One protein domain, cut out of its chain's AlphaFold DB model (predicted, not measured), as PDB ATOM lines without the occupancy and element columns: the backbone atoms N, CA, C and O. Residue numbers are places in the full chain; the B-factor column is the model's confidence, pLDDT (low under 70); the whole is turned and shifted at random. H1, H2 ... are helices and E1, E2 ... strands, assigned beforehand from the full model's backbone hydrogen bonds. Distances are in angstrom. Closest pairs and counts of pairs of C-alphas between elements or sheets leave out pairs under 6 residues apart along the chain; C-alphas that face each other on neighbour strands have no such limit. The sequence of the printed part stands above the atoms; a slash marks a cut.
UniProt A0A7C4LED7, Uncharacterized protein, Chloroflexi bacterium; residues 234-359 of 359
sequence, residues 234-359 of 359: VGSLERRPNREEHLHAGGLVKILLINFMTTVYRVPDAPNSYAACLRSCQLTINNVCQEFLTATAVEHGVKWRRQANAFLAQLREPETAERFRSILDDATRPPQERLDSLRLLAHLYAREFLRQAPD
ATOM      1  N   VAL A 234      73.006 -94.900 106.901       90.31
ATOM      2  CA  VAL A 234      72.638 -96.213 107.465       90.31
ATOM      3  C   VAL A 234      72.939 -96.253 108.964       90.31
ATOM      4  O   VAL A 234      72.180 -96.834 109.738       90.31
ATOM      5  N   GLY A 235      74.035 -95.617 109.381       88.12
ATOM      6  CA  GLY A 235      74.487 -95.556 110.766       88.12
ATOM      7  C   GLY A 235      76.009 -95.578 110.886       88.12
ATOM      8  O   GLY A 235      76.728 -95.502 109.893       88.12
ATOM      9  N   SER A 236      76.503 -95.703 112.114       87.44
ATOM     10  CA  SER A 236      77.927 -95.887 112.414       87.44
ATOM     11  C   SER A 236      78.141 -96.974 113.468       87.44
ATOM     12  O   SER A 236      77.240 -97.284 114.249       87.44
ATOM     13  N   LEU A 237      79.334 -97.573 113.476       87.50
ATOM     14  CA  LEU A 237      79.734 -98.569 114.468       87.50
ATOM     15  C   LEU A 237      80.749 -97.967 115.438       87.50
ATOM     16  O   LEU A 237      81.866 -97.622 115.055       87.50
ATOM     17  N   GLU A 238      80.378 -97.881 116.710       84.00
ATOM     18  CA  GLU A 238      81.299 -97.541 117.788       84.00
ATOM     19  C   GLU A 238      82.015 -98.818 118.253       84.00
ATOM     20  O   GLU A 238      81.420 -99.724 118.854       84.00
ATOM     21  N   ARG A 239      83.319 -98.898 117.970       80.06
ATOM     22  CA  ARG A 239      84.166-100.010 118.417       80.06
ATOM     23  C   ARG A 239      84.528 -99.831 119.886       80.06
ATOM     24  O   ARG A 239      85.247 -98.903 120.247       80.06
ATOM     25  N   ARG A 240      84.086-100.762 120.732       73.56
ATOM     26  CA  ARG A 240      84.419-100.789 122.161       73.56
ATOM     27  C   ARG A 240      85.381-101.947 122.451       73.56
ATOM     28  O   ARG A 240      85.063-103.081 122.092       73.56
ATOM     29  N   PRO A 241      86.538-101.708 123.100       71.44
ATOM     30  CA  PRO A 241      87.469-102.781 123.443       71.44
ATOM     31  C   PRO A 241      86.774-103.900 124.231       71.44
ATOM     32  O   PRO A 241      86.098-103.633 125.225       71.44
ATOM     33  N   ASN A 242      86.954-105.150 123.794       72.69
ATOM     34  CA  ASN A 242      86.409-106.361 124.430       72.69
ATOM     35  C   ASN A 242      84.869-106.401 124.565       72.69
ATOM     36  O   ASN A 242      84.348-107.069 125.460       72.69
ATOM     37  N   ARG A 243      84.130-105.684 123.708       72.75
ATOM     38  CA  ARG A 243      82.659-105.692 123.668       72.75
ATOM     39  C   ARG A 243      82.154-105.766 122.231       72.75
ATOM     40  O   ARG A 243      82.893-105.486 121.291       72.75
ATOM     41  N   GLU A 244      80.885-106.134 122.070       76.56
ATOM     42  CA  GLU A 244      80.217-106.018 120.775       76.56
ATOM     43  C   GLU A 244      80.214-104.560 120.294       76.56
ATOM     44  O   GLU A 244      80.064-103.629 121.091       76.56
ATOM     45  N   GLU A 245      80.379-104.377 118.982       81.81
ATOM     46  CA  GLU A 245      80.261-103.070 118.338       81.81
ATOM     47  C   GLU A 245      78.868-102.497 118.581       81.81
ATOM     48  O   GLU A 245      77.846-103.141 118.313       81.81
ATOM     49  N   HIS A 246      78.838-101.268 119.079       83.94
ATOM     50  CA  HIS A 246      77.590-100.570 119.313       83.94
ATOM     51  C   HIS A 246      77.164 -99.876 118.015       83.94
ATOM     52  O   HIS A 246      77.930 -99.114 117.431       83.94
ATOM     53  N   LEU A 247      75.963-100.199 117.531       87.19
ATOM     54  CA  LEU A 247      75.396 -99.582 116.334       87.19
ATOM     55  C   LEU A 247      74.663 -98.306 116.734       87.19
ATOM     56  O   LEU A 247      73.716 -98.374 117.511       87.19
ATOM     57  N   HIS A 248      75.049 -97.199 116.116       87.25
ATOM     58  CA  HIS A 248      74.278 -95.965 116.084       87.25
ATOM     59  C   HIS A 248      73.522 -95.916 114.759       87.25
ATOM     60  O   HIS A 248      74.120 -95.614 113.723       87.25
ATOM     61  N   ALA A 249      72.244 -96.291 114.765       86.31
ATOM     62  CA  ALA A 249      71.436 -96.334 113.550       86.31
ATOM     63  C   ALA A 249      71.260 -94.921 112.964       86.31
ATOM     64  O   ALA A 249      71.072 -93.957 113.701       86.31
ATOM     65  N   GLY A 250      71.353 -94.802 111.641       88.00
ATOM     66  CA  GLY A 250      71.107 -93.547 110.932       88.00
ATOM     67  C   GLY A 250      69.647 -93.396 110.501       88.00
ATOM     68  O   GLY A 250      68.832 -94.323 110.627       88.00
ATOM     69  N   GLY A 251      69.315 -92.230 109.950       87.31
ATOM     70  CA  GLY A 251      67.958 -91.875 109.543       87.31
ATOM     71  C   GLY A 251      67.343 -92.810 108.493       87.31
ATOM     72  O   GLY A 251      66.124 -92.998 108.491       87.31
ATOM     73  N   LEU A 252      68.144 -93.497 107.670       90.81
ATOM     74  CA  LEU A 252      67.614 -94.457 106.693       90.81
ATOM     75  C   LEU A 252      66.950 -95.665 107.368       90.81
ATOM     76  O   LEU A 252      65.878 -96.111 106.954       90.81
ATOM     77  N   VAL A 253      67.567 -96.185 108.434       91.62
ATOM     78  CA  VAL A 253      66.996 -97.287 109.222       91.62
ATOM     79  C   VAL A 253      65.732 -96.809 109.943       91.62
ATOM     80  O   VAL A 253      64.730 -97.524 109.952       91.62
ATOM     81  N   LYS A 254      65.733 -95.574 110.467       86.69
ATOM     82  CA  LYS A 254      64.562 -94.931 111.094       86.69
ATOM     83  C   LYS A 254      63.376 -94.849 110.122       86.69
ATOM     84  O   LYS A 254      62.294 -95.324 110.464       86.69
ATOM     85  N   ILE A 255      63.564 -94.328 108.904       87.12
ATOM     86  CA  ILE A 255      62.490 -94.233 107.892       87.12
ATOM     87  C   ILE A 255      61.981 -95.619 107.484       87.12
ATOM     88  O   ILE A 255      60.771 -95.822 107.353       87.12
ATOM     89  N   LEU A 256      62.875 -96.597 107.315       92.44
ATOM     90  CA  LEU A 256      62.471 -97.966 107.001       92.44
ATOM     91  C   LEU A 256      61.557 -98.551 108.090       92.44
ATOM     92  O   LEU A 256      60.522 -99.142 107.777       92.44
ATOM     93  N   LEU A 257      61.905 -98.347 109.363       91.00
ATOM     94  CA  LEU A 257      61.097 -98.798 110.498       91.00
ATOM     95  C   LEU A 257      59.758 -98.061 110.598       91.00
ATOM     96  O   LEU A 257      58.763 -98.682 110.973       91.00
ATOM     97  N   ILE A 258      59.701 -96.782 110.218       86.75
ATOM     98  CA  ILE A 258      58.436 -96.044 110.097       86.75
ATOM     99  C   ILE A 258      57.553 -96.684 109.018       86.75
ATOM    100  O   ILE A 258      56.400 -97.001 109.297       86.75
ATOM    101  N   ASN A 259      58.091 -96.983 107.833       90.19
ATOM    102  CA  ASN A 259      57.330 -97.649 106.768       90.19
ATOM    103  C   ASN A 259      56.838 -99.058 107.172       90.19
ATOM    104  O   ASN A 259      55.732 -99.478 106.814       90.19
ATOM    105  N   PHE A 260      57.623 -99.796 107.961       93.62
ATOM    106  CA  PHE A 260      57.169-101.061 108.542       93.62
ATOM    107  C   PHE A 260      56.066-100.865 109.581       93.62
ATOM    108  O   PHE A 260      55.083-101.602 109.557       93.62
ATOM    109  N   MET A 261      56.189 -99.866 110.457       90.44
ATOM    110  CA  MET A 261      55.147 -99.493 111.418       90.44
ATOM    111  C   MET A 261      53.827 -99.207 110.709       90.44
ATOM    112  O   MET A 261      52.802 -99.788 111.075       90.44
ATOM    113  N   THR A 262      53.850 -98.377 109.665       87.75
ATOM    114  CA  THR A 262      52.639 -98.041 108.915       87.75
ATOM    115  C   THR A 262      52.028 -99.268 108.242       87.75
ATOM    116  O   THR A 262      50.810 -99.432 108.280       87.75
ATOM    117  N   THR A 263      52.856-100.180 107.718       91.38
ATOM    118  CA  THR A 263      52.385-101.452 107.142       91.38
ATOM    119  C   THR A 263      51.728-102.345 108.201       91.38
ATOM    120  O   THR A 263      50.612-102.830 108.013       91.38
ATOM    121  N   VAL A 264      52.400-102.556 109.338       91.44
ATOM    122  CA  VAL A 264      51.950-103.450 110.419       91.44
ATOM    123  C   VAL A 264      50.622-102.988 111.017       91.44
ATOM    124  O   VAL A 264      49.742-103.818 111.266       91.44
ATOM    125  N   TYR A 265      50.470-101.677 111.220       87.69
ATOM    126  CA  TYR A 265      49.239-101.070 111.730       87.69
ATOM    127  C   TYR A 265      48.203-100.766 110.644       87.69
ATOM    128  O   TYR A 265      47.114-100.301 110.977       87.69
ATOM    129  N   ARG A 266      48.501-101.067 109.372       86.56
ATOM    130  CA  ARG A 266      47.614-100.821 108.226       86.56
ATOM    131  C   ARG A 266      47.145 -99.367 108.167       86.56
ATOM    132  O   ARG A 266      45.960 -99.100 107.974       86.56
ATOM    133  N   VAL A 267      48.080 -98.442 108.375       81.44
ATOM    134  CA  VAL A 267      47.814 -97.009 108.226       81.44
ATOM    135  C   VAL A 267      47.339 -96.777 106.786       81.44
ATOM    136  O   VAL A 267      48.030 -97.220 105.863       81.44
ATOM    137  N   PRO A 268      46.164 -96.152 106.584       76.81
ATOM    138  CA  PRO A 268      45.656 -95.852 105.253       76.81
ATOM    139  C   PRO A 268      46.691 -95.108 104.411       76.81
ATOM    140  O   PRO A 268      47.439 -94.280 104.929       76.81
ATOM    141  N   ASP A 269      46.755 -95.477 103.132       73.19
ATOM    142  CA  ASP A 269      47.569 -94.822 102.104       73.19
ATOM    143  C   ASP A 269      49.085 -94.822 102.364       73.19
ATOM    144  O   ASP A 269      49.849 -94.209 101.634       73.19
ATOM    145  N   ALA A 270      49.551 -95.594 103.344       80.25
ATOM    146  CA  ALA A 270      50.963 -95.851 103.576       80.25
ATOM    147  C   ALA A 270      51.432 -97.141 102.861       80.25
ATOM    148  O   ALA A 270      50.608 -97.944 102.403       80.25
ATOM    149  N   PRO A 271      52.755 -97.409 102.779       86.69
ATOM    150  CA  PRO A 271      53.278 -98.679 102.311       86.69
ATOM    151  C   PRO A 271      52.580 -99.834 103.017       86.69
ATOM    152  O   PRO A 271      52.415 -99.820 104.234       86.69
ATOM    153  N   ASN A 272      52.159-100.818 102.227       89.69
ATOM    154  CA  ASN A 272      51.364-101.957 102.682       89.69
ATOM    155  C   ASN A 272      52.028-103.307 102.368       89.69
ATOM    156  O   ASN A 272      51.416-104.360 102.515       89.69
ATOM    157  N   SER A 273      53.275-103.277 101.900       93.81
ATOM    158  CA  SER A 273      54.082-104.455 101.602       93.81
ATOM    159  C   SER A 273      55.558-104.140 101.799       93.81
ATOM    160  O   SER A 273      55.979-102.980 101.724       93.81
ATOM    161  N   TYR A 274      56.375-105.179 101.970       96.06
ATOM    162  CA  TYR A 274      57.827-105.031 102.072       96.06
ATOM    163  C   TYR A 274      58.427-104.284 100.869       96.06
ATOM    164  O   TYR A 274      59.221-103.354 101.021       96.06
ATOM    165  N   ALA A 275      57.987-104.634  99.656       95.44
ATOM    166  CA  ALA A 275      58.439-103.982  98.431       95.44
ATOM    167  C   ALA A 275      58.023-102.503  98.368       95.44
ATOM    168  O   ALA A 275      58.808-101.670  97.912       95.44
ATOM    169  N   ALA A 276      56.817-102.162  98.840       92.56
ATOM    170  CA  ALA A 276      56.371-100.774  98.940       92.56
ATOM    171  C   ALA A 276      57.199 -99.983  99.966       92.56
ATOM    172  O   ALA A 276      57.571 -98.847  99.685       92.56
ATOM    173  N   CYS A 277      57.567-100.591 101.101       93.62
ATOM    174  CA  CYS A 277      58.422 -99.952 102.108       93.62
ATOM    175  C   CYS A 277      59.790 -99.581 101.527       93.62
ATOM    176  O   CYS A 277      60.216 -98.430 101.620       93.62
ATOM    177  N   LEU A 278      60.454-100.534 100.859       95.25
ATOM    178  CA  LEU A 278      61.751-100.287 100.223       95.25
ATOM    179  C   LEU A 278      61.656 -99.293  99.061       95.25
ATOM    180  O   LEU A 278      62.606 -98.552  98.809       95.25
ATOM    181  N   ARG A 279      60.535 -99.282  98.328       92.12
ATOM    182  CA  ARG A 279      60.284 -98.301  97.265       92.12
ATOM    183  C   ARG A 279      60.125 -96.896  97.838       92.12
ATOM    184  O   ARG A 279      60.738 -95.984  97.301       92.12
ATOM    185  N   SER A 280      59.366 -96.739  98.919       89.19
ATOM    186  CA  SER A 280      59.197 -95.450  99.594       89.19
ATOM    187  C   SER A 280      60.549 -94.905 100.073       89.19
ATOM    188  O   SER A 280      60.918 -93.805  99.678       89.19
ATOM    189  N   CYS A 281      61.371 -95.710 100.761       90.94
ATOM    190  CA  CYS A 281      62.733 -95.292 101.137       90.94
ATOM    191  C   CYS A 281      63.581 -94.890  99.918       90.94
ATOM    192  O   CYS A 281      64.293 -93.890  99.948       90.94
ATOM    193  N   GLN A 282      63.497 -95.660  98.828       91.44
ATOM    194  CA  GLN A 282      64.238 -95.393  97.596       91.44
ATOM    195  C   GLN A 282      63.847 -94.061  96.944       91.44
ATOM    196  O   GLN A 282      64.723 -93.357  96.437       91.44
ATOM    197  N   LEU A 283      62.552 -93.739  96.929       88.19
ATOM    198  CA  LEU A 283      62.036 -92.470  96.421       88.19
ATOM    199  C   LEU A 283      62.525 -91.311  97.289       88.19
ATOM    200  O   LEU A 283      63.085 -90.361  96.746       88.19
ATOM    201  N   THR A 284      62.423 -91.437  98.617       86.62
ATOM    202  CA  THR A 284      62.950 -90.442  99.560       86.62
ATOM    203  C   THR A 284      64.433 -90.175  99.300       86.62
ATOM    204  O   THR A 284      64.791 -89.046  98.984       86.62
ATOM    205  N   ILE A 285      65.287 -91.207  99.301       89.06
ATOM    206  CA  ILE A 285      66.738 -91.075  99.053       89.06
ATOM    207  C   ILE A 285      67.049 -90.368  97.725       89.06
ATOM    208  O   ILE A 285      67.979 -89.564  97.643       89.06
ATOM    209  N   ASN A 286      66.309 -90.685  96.663       86.00
ATOM    210  CA  ASN A 286      66.578 -90.123  95.340       86.00
ATOM    211  C   ASN A 286      66.198 -88.644  95.231       86.00
ATOM    212  O   ASN A 286      66.817 -87.927  94.437       86.00
ATOM    213  N   ASN A 287      65.218 -88.208  96.020       84.38
ATOM    214  CA  ASN A 287      64.661 -86.867  95.948       84.38
ATOM    215  C   ASN A 287      65.320 -85.913  96.952       84.38
ATOM    216  O   ASN A 287      65.648 -84.797  96.563       84.38
ATOM    217  N   VAL A 288      65.602 -86.347  98.187       85.06
ATOM    218  CA  VAL A 288      66.125 -85.441  99.231       85.06
ATOM    219  C   VAL A 288      67.484 -84.830  98.879       85.06
ATOM    220  O   VAL A 288      67.758 -83.699  99.249       85.06
ATOM    221  N   CYS A 289      68.327 -85.510  98.089       84.19
ATOM    222  CA  CYS A 289      69.603 -84.926  97.651       84.19
ATOM    223  C   CYS A 289      69.443 -83.700  96.737       84.19
ATOM    224  O   CYS A 289      70.413 -82.977  96.538       84.19
ATOM    225  N   GLN A 290      68.270 -83.506  96.126       87.19
ATOM    226  CA  GLN A 290      67.978 -82.326  95.304       87.19
ATOM    227  C   GLN A 290      67.640 -81.102  96.161       87.19
ATOM    228  O   GLN A 290      67.605 -79.994  95.637       87.19
ATOM    229  N   GLU A 291      67.379 -81.314  97.450       89.69
ATOM    230  CA  GLU A 291      66.996 -80.272  98.398       89.69
ATOM    231  C   GLU A 291      68.211 -79.697  99.149       89.69
ATOM    232  O   GLU A 291      68.065 -78.690  99.827       89.69
ATOM    233  N   PHE A 292      69.415 -80.266  98.972       92.88
ATOM    234  CA  PHE A 292      70.637 -79.722  99.570       92.88
ATOM    235  C   PHE A 292      70.911 -78.275  99.135       92.88
ATOM    236  O   PHE A 292      70.872 -77.953  97.943       92.88
ATOM    237  N   LEU A 293      71.262 -77.428 100.102       94.06
ATOM    238  CA  LEU A 293      71.446 -75.985  99.929       94.06
ATOM    239  C   LEU A 293      72.919 -75.558  99.899       94.06
ATOM    240  O   LEU A 293      73.271 -74.599  99.211       94.06
ATOM    241  N   THR A 294      73.793 -76.243 100.635       94.19
ATOM    242  CA  THR A 294      75.227 -75.934 100.720       94.19
ATOM    243  C   THR A 294      76.030 -76.666  99.649       94.19
ATOM    244  O   THR A 294      75.737 -77.805  99.274       94.19
ATOM    245  N   ALA A 295      77.105 -76.034  99.169       93.81
ATOM    246  CA  ALA A 295      77.966 -76.631  98.151       93.81
ATOM    247  C   ALA A 295      78.608 -77.936  98.648       93.81
ATOM    248  O   ALA A 295      78.660 -78.929  97.918       93.81
ATOM    249  N   THR A 296      79.048 -77.962  99.909       94.44
ATOM    250  CA  THR A 296      79.641 -79.152 100.528       94.44
ATOM    251  C   THR A 296      78.634 -80.301 100.615       94.44
ATOM    252  O   THR A 296      78.984 -81.434 100.274       94.44
ATOM    253  N   ALA A 297      77.381 -80.048 101.002       94.44
ATOM    254  CA  ALA A 297      76.370 -81.104 101.042       94.44
ATOM    255  C   ALA A 297      76.035 -81.640  99.643       94.44
ATOM    256  O   ALA A 297      75.937 -82.854  99.471       94.44
ATOM    257  N   VAL A 298      75.951 -80.777  98.625       93.56
ATOM    258  CA  VAL A 298      75.742 -81.202  97.229       93.56
ATOM    259  C   VAL A 298      76.876 -82.116  96.745       93.56
ATOM    260  O   VAL A 298      76.617 -83.177  96.168       93.56
ATOM    261  N   GLU A 299      78.133 -81.749  97.011       93.12
ATOM    262  CA  GLU A 299      79.306 -82.545  96.625       93.12
ATOM    263  C   GLU A 299      79.326 -83.921  97.316       93.12
ATOM    264  O   GLU A 299      79.526 -84.956  96.670       93.12
ATOM    265  N   HIS A 300      79.074 -83.956  98.626       91.94
ATOM    266  CA  HIS A 300      79.098 -85.193  99.412       91.94
ATOM    267  C   HIS A 300      77.827 -86.042  99.260       91.94
ATOM    268  O   HIS A 300      77.884 -87.272  99.388       91.94
ATOM    269  N   GLY A 301      76.703 -85.423  98.903       90.88
ATOM    270  CA  GLY A 301      75.393 -86.050  98.754       90.88
ATOM    271  C   GLY A 301      75.389 -87.222  97.782       90.88
ATOM    272  O   GLY A 301      74.723 -88.232  98.014       90.88
ATOM    273  N   VAL A 302      76.213 -87.164  96.730       89.12
ATOM    274  CA  VAL A 302      76.371 -88.273  95.777       89.12
ATOM    275  C   VAL A 302      76.964 -89.521  96.445       89.12
ATOM    276  O   VAL A 302      76.516 -90.634  96.140       89.12
ATOM    277  N   LYS A 303      77.945 -89.367  97.353       89.31
ATOM    278  CA  LYS A 303      78.538 -90.491  98.107       89.31
ATOM    279  C   LYS A 303      77.499 -91.085  99.056       89.31
ATOM    280  O   LYS A 303      77.293 -92.299  99.025       89.31
ATOM    281  N   TRP A 304      76.808 -90.247  99.830       90.88
ATOM    282  CA  TRP A 304      75.791 -90.701 100.785       90.88
ATOM    283  C   TRP A 304      74.640 -91.428 100.092       90.88
ATOM    284  O   TRP A 304      74.315 -92.556 100.455       90.88
ATOM    285  N   ARG A 305      74.108 -90.864  99.001       92.06
ATOM    286  CA  ARG A 305      73.068 -91.508  98.189       92.06
ATOM    287  C   ARG A 305      73.503 -92.873  97.656       92.06
ATOM    288  O   ARG A 305      72.712 -93.813  97.626       92.06
ATOM    289  N   ARG A 306      74.761 -93.006  97.224       91.94
ATOM    290  CA  ARG A 306      75.299 -94.286  96.736       91.94
ATOM    291  C   ARG A 306      75.342 -95.336  97.845       91.94
ATOM    292  O   ARG A 306      74.936 -96.466  97.597       91.94
ATOM    293  N   GLN A 307      75.802 -94.963  99.039       92.12
ATOM    294  CA  GLN A 307      75.830 -95.858 100.200       92.12
ATOM    295  C   GLN A 307      74.413 -96.279 100.617       92.12
ATOM    296  O   GLN A 307      74.157 -97.471 100.774       92.12
ATOM    297  N   ALA A 308      73.476 -95.330 100.686       94.12
ATOM    298  CA  ALA A 308      72.065 -95.593 100.964       94.12
ATOM    299  C   ALA A 308      71.452 -96.599  99.972       94.12
ATOM    300  O   ALA A 308      70.809 -97.574 100.360       94.12
ATOM    301  N   ASN A 309      71.709 -96.405  98.675       94.81
ATOM    302  CA  ASN A 309      71.228 -97.299  97.621       94.81
ATOM    303  C   ASN A 309      71.851 -98.696  97.690       94.81
ATOM    304  O   ASN A 309      71.154 -99.676  97.432       94.81
ATOM    305  N   ALA A 310      73.134 -98.797  98.043       95.06
ATOM    306  CA  ALA A 310      73.800-100.080  98.240       95.06
ATOM    307  C   ALA A 310      73.181-100.856  99.414       95.06
ATOM    308  O   ALA A 310      72.885-102.040  99.272       95.06
ATOM    309  N   PHE A 311      72.888-100.176 100.525       96.00
ATOM    310  CA  PHE A 311      72.191-100.790 101.654       96.00
ATOM    311  C   PHE A 311      70.787-101.271 101.272       96.00
ATOM    312  O   PHE A 311      70.434-102.424 101.513       96.00
ATOM    313  N   LEU A 312      69.991-100.439 100.587       96.00
ATOM    314  CA  LEU A 312      68.679-100.872 100.098       96.00
ATOM    315  C   LEU A 312      68.772-102.030  99.093       96.00
ATOM    316  O   LEU A 312      67.838-102.821  99.002       96.00
ATOM    317  N   ALA A 313      69.856-102.136  98.320       95.88
ATOM    318  CA  ALA A 313      70.078-103.266  97.423       95.88
ATOM    319  C   ALA A 313      70.326-104.570  98.196       95.88
ATOM    320  O   ALA A 313      69.695-105.569  97.862       95.88
ATOM    321  N   GLN A 314      71.130-104.539  99.266       96.00
ATOM    322  CA  GLN A 314      71.320-105.688 100.165       96.00
ATOM    323  C   GLN A 314      69.987-106.158 100.768       96.00
ATOM    324  O   GLN A 314      69.697-107.351 100.817       96.00
ATOM    325  N   LEU A 315      69.119-105.224 101.170       96.88
ATOM    326  CA  LEU A 315      67.796-105.572 101.699       96.88
ATOM    327  C   LEU A 315      66.877-106.230 100.650       96.88
ATOM    328  O   LEU A 315      65.970-106.979 101.002       96.88
ATOM    329  N   ARG A 316      67.111-106.000  99.354       96.88
ATOM    330  CA  ARG A 316      66.336-106.623  98.263       96.88
ATOM    331  C   ARG A 316      66.800-108.035  97.910       96.88
ATOM    332  O   ARG A 316      66.135-108.682  97.101       96.88
ATOM    333  N   GLU A 317      67.907-108.512  98.473       96.69
ATOM    334  CA  GLU A 317      68.388-109.869  98.215       96.69
ATOM    335  C   GLU A 317      67.330-110.907  98.626       96.69
ATOM    336  O   GLU A 317      66.701-110.737  99.671       96.69
ATOM    337  N   PRO A 318      67.107-111.980  97.839       96.56
ATOM    338  CA  PRO A 318      65.970-112.880  98.043       96.56
ATOM    339  C   PRO A 318      65.855-113.450  99.461       96.56
ATOM    340  O   PRO A 318      64.765-113.449 100.029       96.56
ATOM    341  N   GLU A 319      66.972-113.891 100.045       95.19
ATOM    342  CA  GLU A 319      67.000-114.457 101.400       95.19
ATOM    343  C   GLU A 319      66.704-113.403 102.474       95.19
ATOM    344  O   GLU A 319      65.923-113.650 103.394       95.19
ATOM    345  N   THR A 320      67.285-112.210 102.338       96.06
ATOM    346  CA  THR A 320      67.050-111.077 103.242       96.06
ATOM    347  C   THR A 320      65.599-110.613 103.172       96.06
ATOM    348  O   THR A 320      64.928-110.504 104.201       96.06
ATOM    349  N   ALA A 321      65.082-110.408 101.960       97.25
ATOM    350  CA  ALA A 321      63.710-109.983 101.723       97.25
ATOM    351  C   ALA A 321      62.692-110.976 102.304       97.25
ATOM    352  O   ALA A 321      61.697-110.557 102.894       97.25
ATOM    353  N   GLU A 322      62.946-112.281 102.181       97.25
ATOM    354  CA  GLU A 322      62.058-113.312 102.721       97.25
ATOM    355  C   GLU A 322      61.973-113.275 104.249       97.25
ATOM    356  O   GLU A 322      60.884-113.382 104.813       97.25
ATOM    357  N   ARG A 323      63.093-113.020 104.936       97.50
ATOM    358  CA  ARG A 323      63.095-112.852 106.397       97.50
ATOM    359  C   ARG A 323      62.224-111.678 106.833       97.50
ATOM    360  O   ARG A 323      61.425-111.837 107.749       97.50
ATOM    361  N   PHE A 324      62.317-110.532 106.158       97.75
ATOM    362  CA  PHE A 324      61.452-109.392 106.473       97.75
ATOM    363  C   PHE A 324      59.980-109.672 106.150       97.75
ATOM    364  O   PHE A 324      59.125-109.400 106.992       97.75
ATOM    365  N   ARG A 325      59.677-110.244 104.973       97.38
ATOM    366  CA  ARG A 325      58.300-110.599 104.581       97.38
ATOM    367  C   ARG A 325      57.652-111.553 105.576       97.38
ATOM    368  O   ARG A 325      56.549-111.277 106.036       97.38
ATOM    369  N   SER A 326      58.369-112.603 105.980       96.69
ATOM    370  CA  SER A 326      57.852-113.589 106.935       96.69
ATOM    371  C   SER A 326      57.459-112.986 108.284       96.69
ATOM    372  O   SER A 326      56.572-113.521 108.930       96.69
ATOM    373  N   ILE A 327      58.069-111.870 108.703       97.06
ATOM    374  CA  ILE A 327      57.691-111.160 109.932       97.06
ATOM    375  C   ILE A 327      56.557-110.163 109.661       97.06
ATOM    376  O   ILE A 327      55.621-110.053 110.452       97.06
ATOM    377  N   LEU A 328      56.646-109.415 108.559       94.81
ATOM    378  CA  LEU A 328      55.694-108.359 108.211       94.81
ATOM    379  C   LEU A 328      54.281-108.924 107.996       94.81
ATOM    380  O   LEU A 328      53.306-108.391 108.539       94.81
ATOM    381  N   ASP A 329      54.205-110.042 107.273       92.62
ATOM    382  CA  ASP A 329      52.964-110.687 106.842       92.62
ATOM    383  C   ASP A 329      52.401-111.675 107.889       92.62
ATOM    384  O   ASP A 329      51.290-112.185 107.724       92.62
ATOM    385  N   ASP A 330      53.119-111.921 108.996       94.25
ATOM    386  CA  ASP A 330      52.692-112.836 110.065       94.25
ATOM    387  C   ASP A 330      51.565-112.240 110.921       94.25
ATOM    388  O   ASP A 330      51.758-111.712 112.019       94.25
ATOM    389  N   ALA A 331      50.337-112.359 110.424       89.62
ATOM    390  CA  ALA A 331      49.142-111.909 111.126       89.62
ATOM    391  C   ALA A 331      48.844-112.690 112.423       89.62
ATOM    392  O   ALA A 331      47.932-112.297 113.152       89.62
ATOM    393  N   THR A 332      49.576-113.771 112.726       95.06
ATOM    394  CA  THR A 332      49.401-114.518 113.981       95.06
ATOM    395  C   THR A 332      50.095-113.842 115.164       95.06
ATOM    396  O   THR A 332      49.719-114.088 116.310       95.06
ATOM    397  N   ARG A 333      51.052-112.938 114.902       94.69
ATOM    398  CA  ARG A 333      51.775-112.186 115.933       94.69
ATOM    399  C   ARG A 333      51.166-110.808 116.207       94.69
ATOM    400  O   ARG A 333      50.798-110.086 115.266       94.69
ATOM    401  N   PRO A 334      51.140-110.367 117.479       94.19
ATOM    402  CA  PRO A 334      50.786-108.997 117.831       94.19
ATOM    403  C   PRO A 334      51.612-107.958 117.044       94.19
ATOM    404  O   PRO A 334      52.804-108.172 116.809       94.19
ATOM    405  N   PRO A 335      51.021-106.807 116.660       91.25
ATOM    406  CA  PRO A 335      51.721-105.730 115.952       91.25
ATOM    407  C   PRO A 335      53.059-105.324 116.580       91.25
ATOM    408  O   PRO A 335      54.061-105.211 115.879       91.25
ATOM    409  N   GLN A 336      53.092-105.157 117.905       90.19
ATOM    410  CA  GLN A 336      54.300-104.733 118.609       90.19
ATOM    411  C   GLN A 336      55.430-105.766 118.501       90.19
ATOM    412  O   GLN A 336      56.564-105.402 118.214       90.19
ATOM    413  N   GLU A 337      55.114-107.055 118.634       93.56
ATOM    414  CA  GLU A 337      56.100-108.136 118.528       93.56
ATOM    415  C   GLU A 337      56.720-108.206 117.123       93.56
ATOM    416  O   GLU A 337      57.933-108.396 116.967       93.56
ATOM    417  N   ARG A 338      55.898-107.995 116.085       95.00
ATOM    418  CA  ARG A 338      56.388-107.877 114.706       95.00
ATOM    419  C   ARG A 338      57.344-106.701 114.557       95.00
ATOM    420  O   ARG A 338      58.403-106.863 113.962       95.00
ATOM    421  N   LEU A 339      57.013-105.539 115.119       93.25
ATOM    422  CA  LEU A 339      57.867-104.350 115.027       93.25
ATOM    423  C   LEU A 339      59.190-104.505 115.767       93.25
ATOM    424  O   LEU A 339      60.222-104.106 115.231       93.25
ATOM    425  N   ASP A 340      59.187-105.130 116.938       92.38
ATOM    426  CA  ASP A 340      60.420-105.395 117.680       92.38
ATOM    427  C   ASP A 340      61.329-106.367 116.909       92.38
ATOM    428  O   ASP A 340      62.539-106.149 116.809       92.38
ATOM    429  N   SER A 341      60.740-107.379 116.263       96.12
ATOM    430  CA  SER A 341      61.459-108.318 115.391       96.12
ATOM    431  C   SER A 341      62.021-107.634 114.136       96.12
ATOM    432  O   SER A 341      63.179-107.852 113.773       96.12
ATOM    433  N   LEU A 342      61.234-106.767 113.490       96.19
ATOM    434  CA  LEU A 342      61.662-105.980 112.326       96.19
ATOM    435  C   LEU A 342      62.777-104.992 112.695       96.19
ATOM    436  O   LEU A 342      63.726-104.843 111.927       96.19
ATOM    437  N   ARG A 343      62.705-104.366 113.878       94.19
ATOM    438  CA  ARG A 343      63.754-103.490 114.420       94.19
ATOM    439  C   ARG A 343      65.056-104.249 114.632       94.19
ATOM    440  O   ARG A 343      66.102-103.800 114.165       94.19
ATOM    441  N   LEU A 344      64.998-105.409 115.284       93.81
ATOM    442  CA  LEU A 344      66.174-106.254 115.487       93.81
ATOM    443  C   LEU A 344      66.815-106.649 114.151       93.81
ATOM    444  O   LEU A 344      68.030-106.531 113.989       93.81
ATOM    445  N   LEU A 345      65.998-107.078 113.186       96.25
ATOM    446  CA  LEU A 345      66.477-107.505 111.875       96.25
ATOM    447  C   LEU A 345      67.093-106.338 111.085       96.25
ATOM    448  O   LEU A 345      68.179-106.486 110.529       96.25
ATOM    449  N   ALA A 346      66.456-105.164 111.085       95.12
ATOM    450  CA  ALA A 346      66.984-103.964 110.436       95.12
ATOM    451  C   ALA A 346      68.334-103.534 111.028       95.12
ATOM    452  O   ALA A 346      69.270-103.254 110.279       95.12
ATOM    453  N   HIS A 347      68.474-103.552 112.358       93.56
ATOM    454  CA  HIS A 347      69.745-103.261 113.024       93.56
ATOM    455  C   HIS A 347      70.828-104.301 112.722       93.56
ATOM    456  O   HIS A 347      71.992-103.936 112.545       93.56
ATOM    457  N   LEU A 348      70.470-105.585 112.625       94.69
ATOM    458  CA  LEU A 348      71.410-106.641 112.252       94.69
ATOM    459  C   LEU A 348      71.980-106.407 110.848       94.69
ATOM    460  O   LEU A 348      73.200-106.397 110.686       94.69
ATOM    461  N   TYR A 349      71.119-106.143 109.863       95.75
ATOM    462  CA  TYR A 349      71.558-105.884 108.491       95.75
ATOM    463  C   TYR A 349      72.308-104.557 108.349       95.75
ATOM    464  O   TYR A 349      73.293-104.497 107.619       95.75
ATOM    465  N   ALA A 350      71.913-103.510 109.080       94.62
ATOM    466  CA  ALA A 350      72.662-102.252 109.113       94.62
ATOM    467  C   ALA A 350      74.082-102.457 109.664       94.62
ATOM    468  O   ALA A 350      75.053-101.966 109.093       94.62
ATOM    469  N   ARG A 351      74.229-103.235 110.743       93.56
ATOM    470  CA  ARG A 351      75.541-103.580 111.306       93.56
ATOM    471  C   ARG A 351      76.387-104.389 110.328       93.56
ATOM    472  O   ARG A 351      77.572-104.110 110.184       93.56
ATOM    473  N   GLU A 352      75.798-105.388 109.677       93.44
ATOM    474  CA  GLU A 352      76.494-106.199 108.677       93.44
ATOM    475  C   GLU A 352      76.969-105.350 107.493       93.44
ATOM    476  O   GLU A 352      78.146-105.410 107.140       93.44
ATOM    477  N   PHE A 353      76.095-104.495 106.958       94.75
ATOM    478  CA  PHE A 353      76.433-103.554 105.892       94.75
ATOM    479  C   PHE A 353      77.634-102.679 106.268       94.75
ATOM    480  O   PHE A 353      78.599-102.579 105.514       94.75
ATOM    481  N   LEU A 354      77.611-102.084 107.465       91.94
ATOM    482  CA  LEU A 354      78.669-101.184 107.935       91.94
ATOM    483  C   LEU A 354      80.005-101.895 108.195       91.94
ATOM    484  O   LEU A 354      81.049-101.262 108.101       91.94
ATOM    485  N   ARG A 355      80.003-103.201 108.490       90.62
ATOM    486  CA  ARG A 355      81.241-104.001 108.593       90.62
ATOM    487  C   ARG A 355      81.877-104.290 107.239       90.62
ATOM    488  O   ARG A 355      83.083-104.503 107.168       90.62
ATOM    489  N   GLN A 356      81.054-104.371 106.197       88.06
ATOM    490  CA  GLN A 356      81.475-104.701 104.836       88.06
ATOM    491  C   GLN A 356      81.807-103.451 104.012       88.06
ATOM    492  O   GLN A 356      82.552-103.540 103.036       88.06
ATOM    493  N   ALA A 357      81.259-102.293 104.387       73.69
ATOM    494  CA  ALA A 357      81.503-101.032 103.710       73.69
ATOM    495  C   ALA A 357      82.957-100.565 103.937       73.69
ATOM    496  O   ALA A 357      83.366-100.401 105.085       73.69
ATOM    497  N   PRO A 358      83.753-100.334 102.874       51.81
ATOM    498  CA  PRO A 358      85.034 -99.651 103.014       51.81
ATOM    499  C   PRO A 358      84.799 -98.181 103.402       51.81
ATOM    500  O   PRO A 358      83.864 -97.559 102.886       51.81
ATOM    501  N   ASP A 359      85.640 -97.649 104.297       51.78
ATOM    502  CA  ASP A 359      85.620 -96.243 104.756       51.78
ATOM    503  C   ASP A 359      85.655 -95.215 103.589       51.78
ATOM    504  O   ASP A 359      86.487 -95.383 102.665       51.78
TER     505      ASP A 359
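AT A GLANCE: This is residues 234 to 359 of the 359 residues of an uncharacterized protein of Chloroflexi bacterium (UniProt A0A7C4LED7). Two helical hairpins, H2 with H3 and H4 with H5, are set crosswise to each other and meet where residues 311 to 315 of H3 touch residues 349 to 353 of H5 and where residue 274 of H2 touches H4; H1 packs on one helix of each hairpin, H2 and H5. A small two-stranded hairpin, E1 and E2, packs on residues 346 to 355 of H5, and its turn, residues 239 to 245, points away from the helices. The printed part has 126 residues, with named elements in the order E1, E2, H1, H2, H3, H4, H5; the sheet E1 - E2 is antiparallel and the class is mostly helix. The whole is compact, with a radius of gyration of the C-alphas of 15.5 A, and only just flat, spanning 48 by 43 by 23 A.

HOW THE PARTS SIT: E1, residues 235 to 238, and E2, residues 246 to 249, form an antiparallel hairpin at 163 degrees; N 236 and O 248 are 2.9 A apart and N 238 and O 246 2.8 A, both within hydrogen-bond range. H1, residues 251 to 264, follows after a tight link. H2, residues 274 to 288, touches H1, closest at the C-alphas of Cys 277 and Asn 259, 5.3 A apart; this helical hairpin runs opposite ways at a steep tilt of 38 degrees, only just past shallow. H3, residues 295 to 315, touches H2 with residues 305 to 312 alone, closest at the C-alphas of Arg 305 and Ile 285, 6.4 A apart, in a helical hairpin running opposite ways at a shallow tilt of 10 degrees. H4, residues 318 to 328, is about perpendicular to H2, at 74 degrees, and touches its residue 274 alone; the C-alphas of Tyr 274 and Arg 325 are closest, 6.1 A apart. H5, residues 335 to 356, touches H1, closest at the C-alphas of Pro 335 and Val 264, 6.0 A apart, running opposite ways at a shallow tilt of 28 degrees. H4 and H5 form a helical hairpin at a shallow tilt of 24 degrees; their closest C-alphas, of Ile 327 and Arg 338, are 5.9 A apart. H5 also touches H3, with the C-alphas of Phe 353 and Phe 311 closest at 6.6 A, while H2 and H5 are apart. The closest C-alphas of E2 and H5, those of Leu 247 and Arg 351, are 6.4 A apart. Every O i to N i+4 pair is within hydrogen-bond range in H1, H2, H4 and H5; in H3, 15 of 17 are.

IN THESE COORDINATES: E1 begins at C-alpha 235, (74.487, -95.556, 110.766), and measures 10.0 A; E2 measures 9.4 A. H1 measures 19.8 A, H2 21.5 A and H4 15.1 A. H3, 30.9 A long, begins at C-alpha 295, (77.966, -76.631, 98.151), and has a kink of 33 degrees near residue 302. H5, 31.8 A long, ends at C-alpha 356, (81.475, -104.701, 104.836).

THE WHOLE: The C-alphas farthest apart, those of Ala 295 and Thr 332, are 50.0 A apart. The printed part has no cut and no long link between its named elements. The mean pLDDT of the printed part is 89.9; residues 358 to 359 are under 70, and 359 is the chain's last residue.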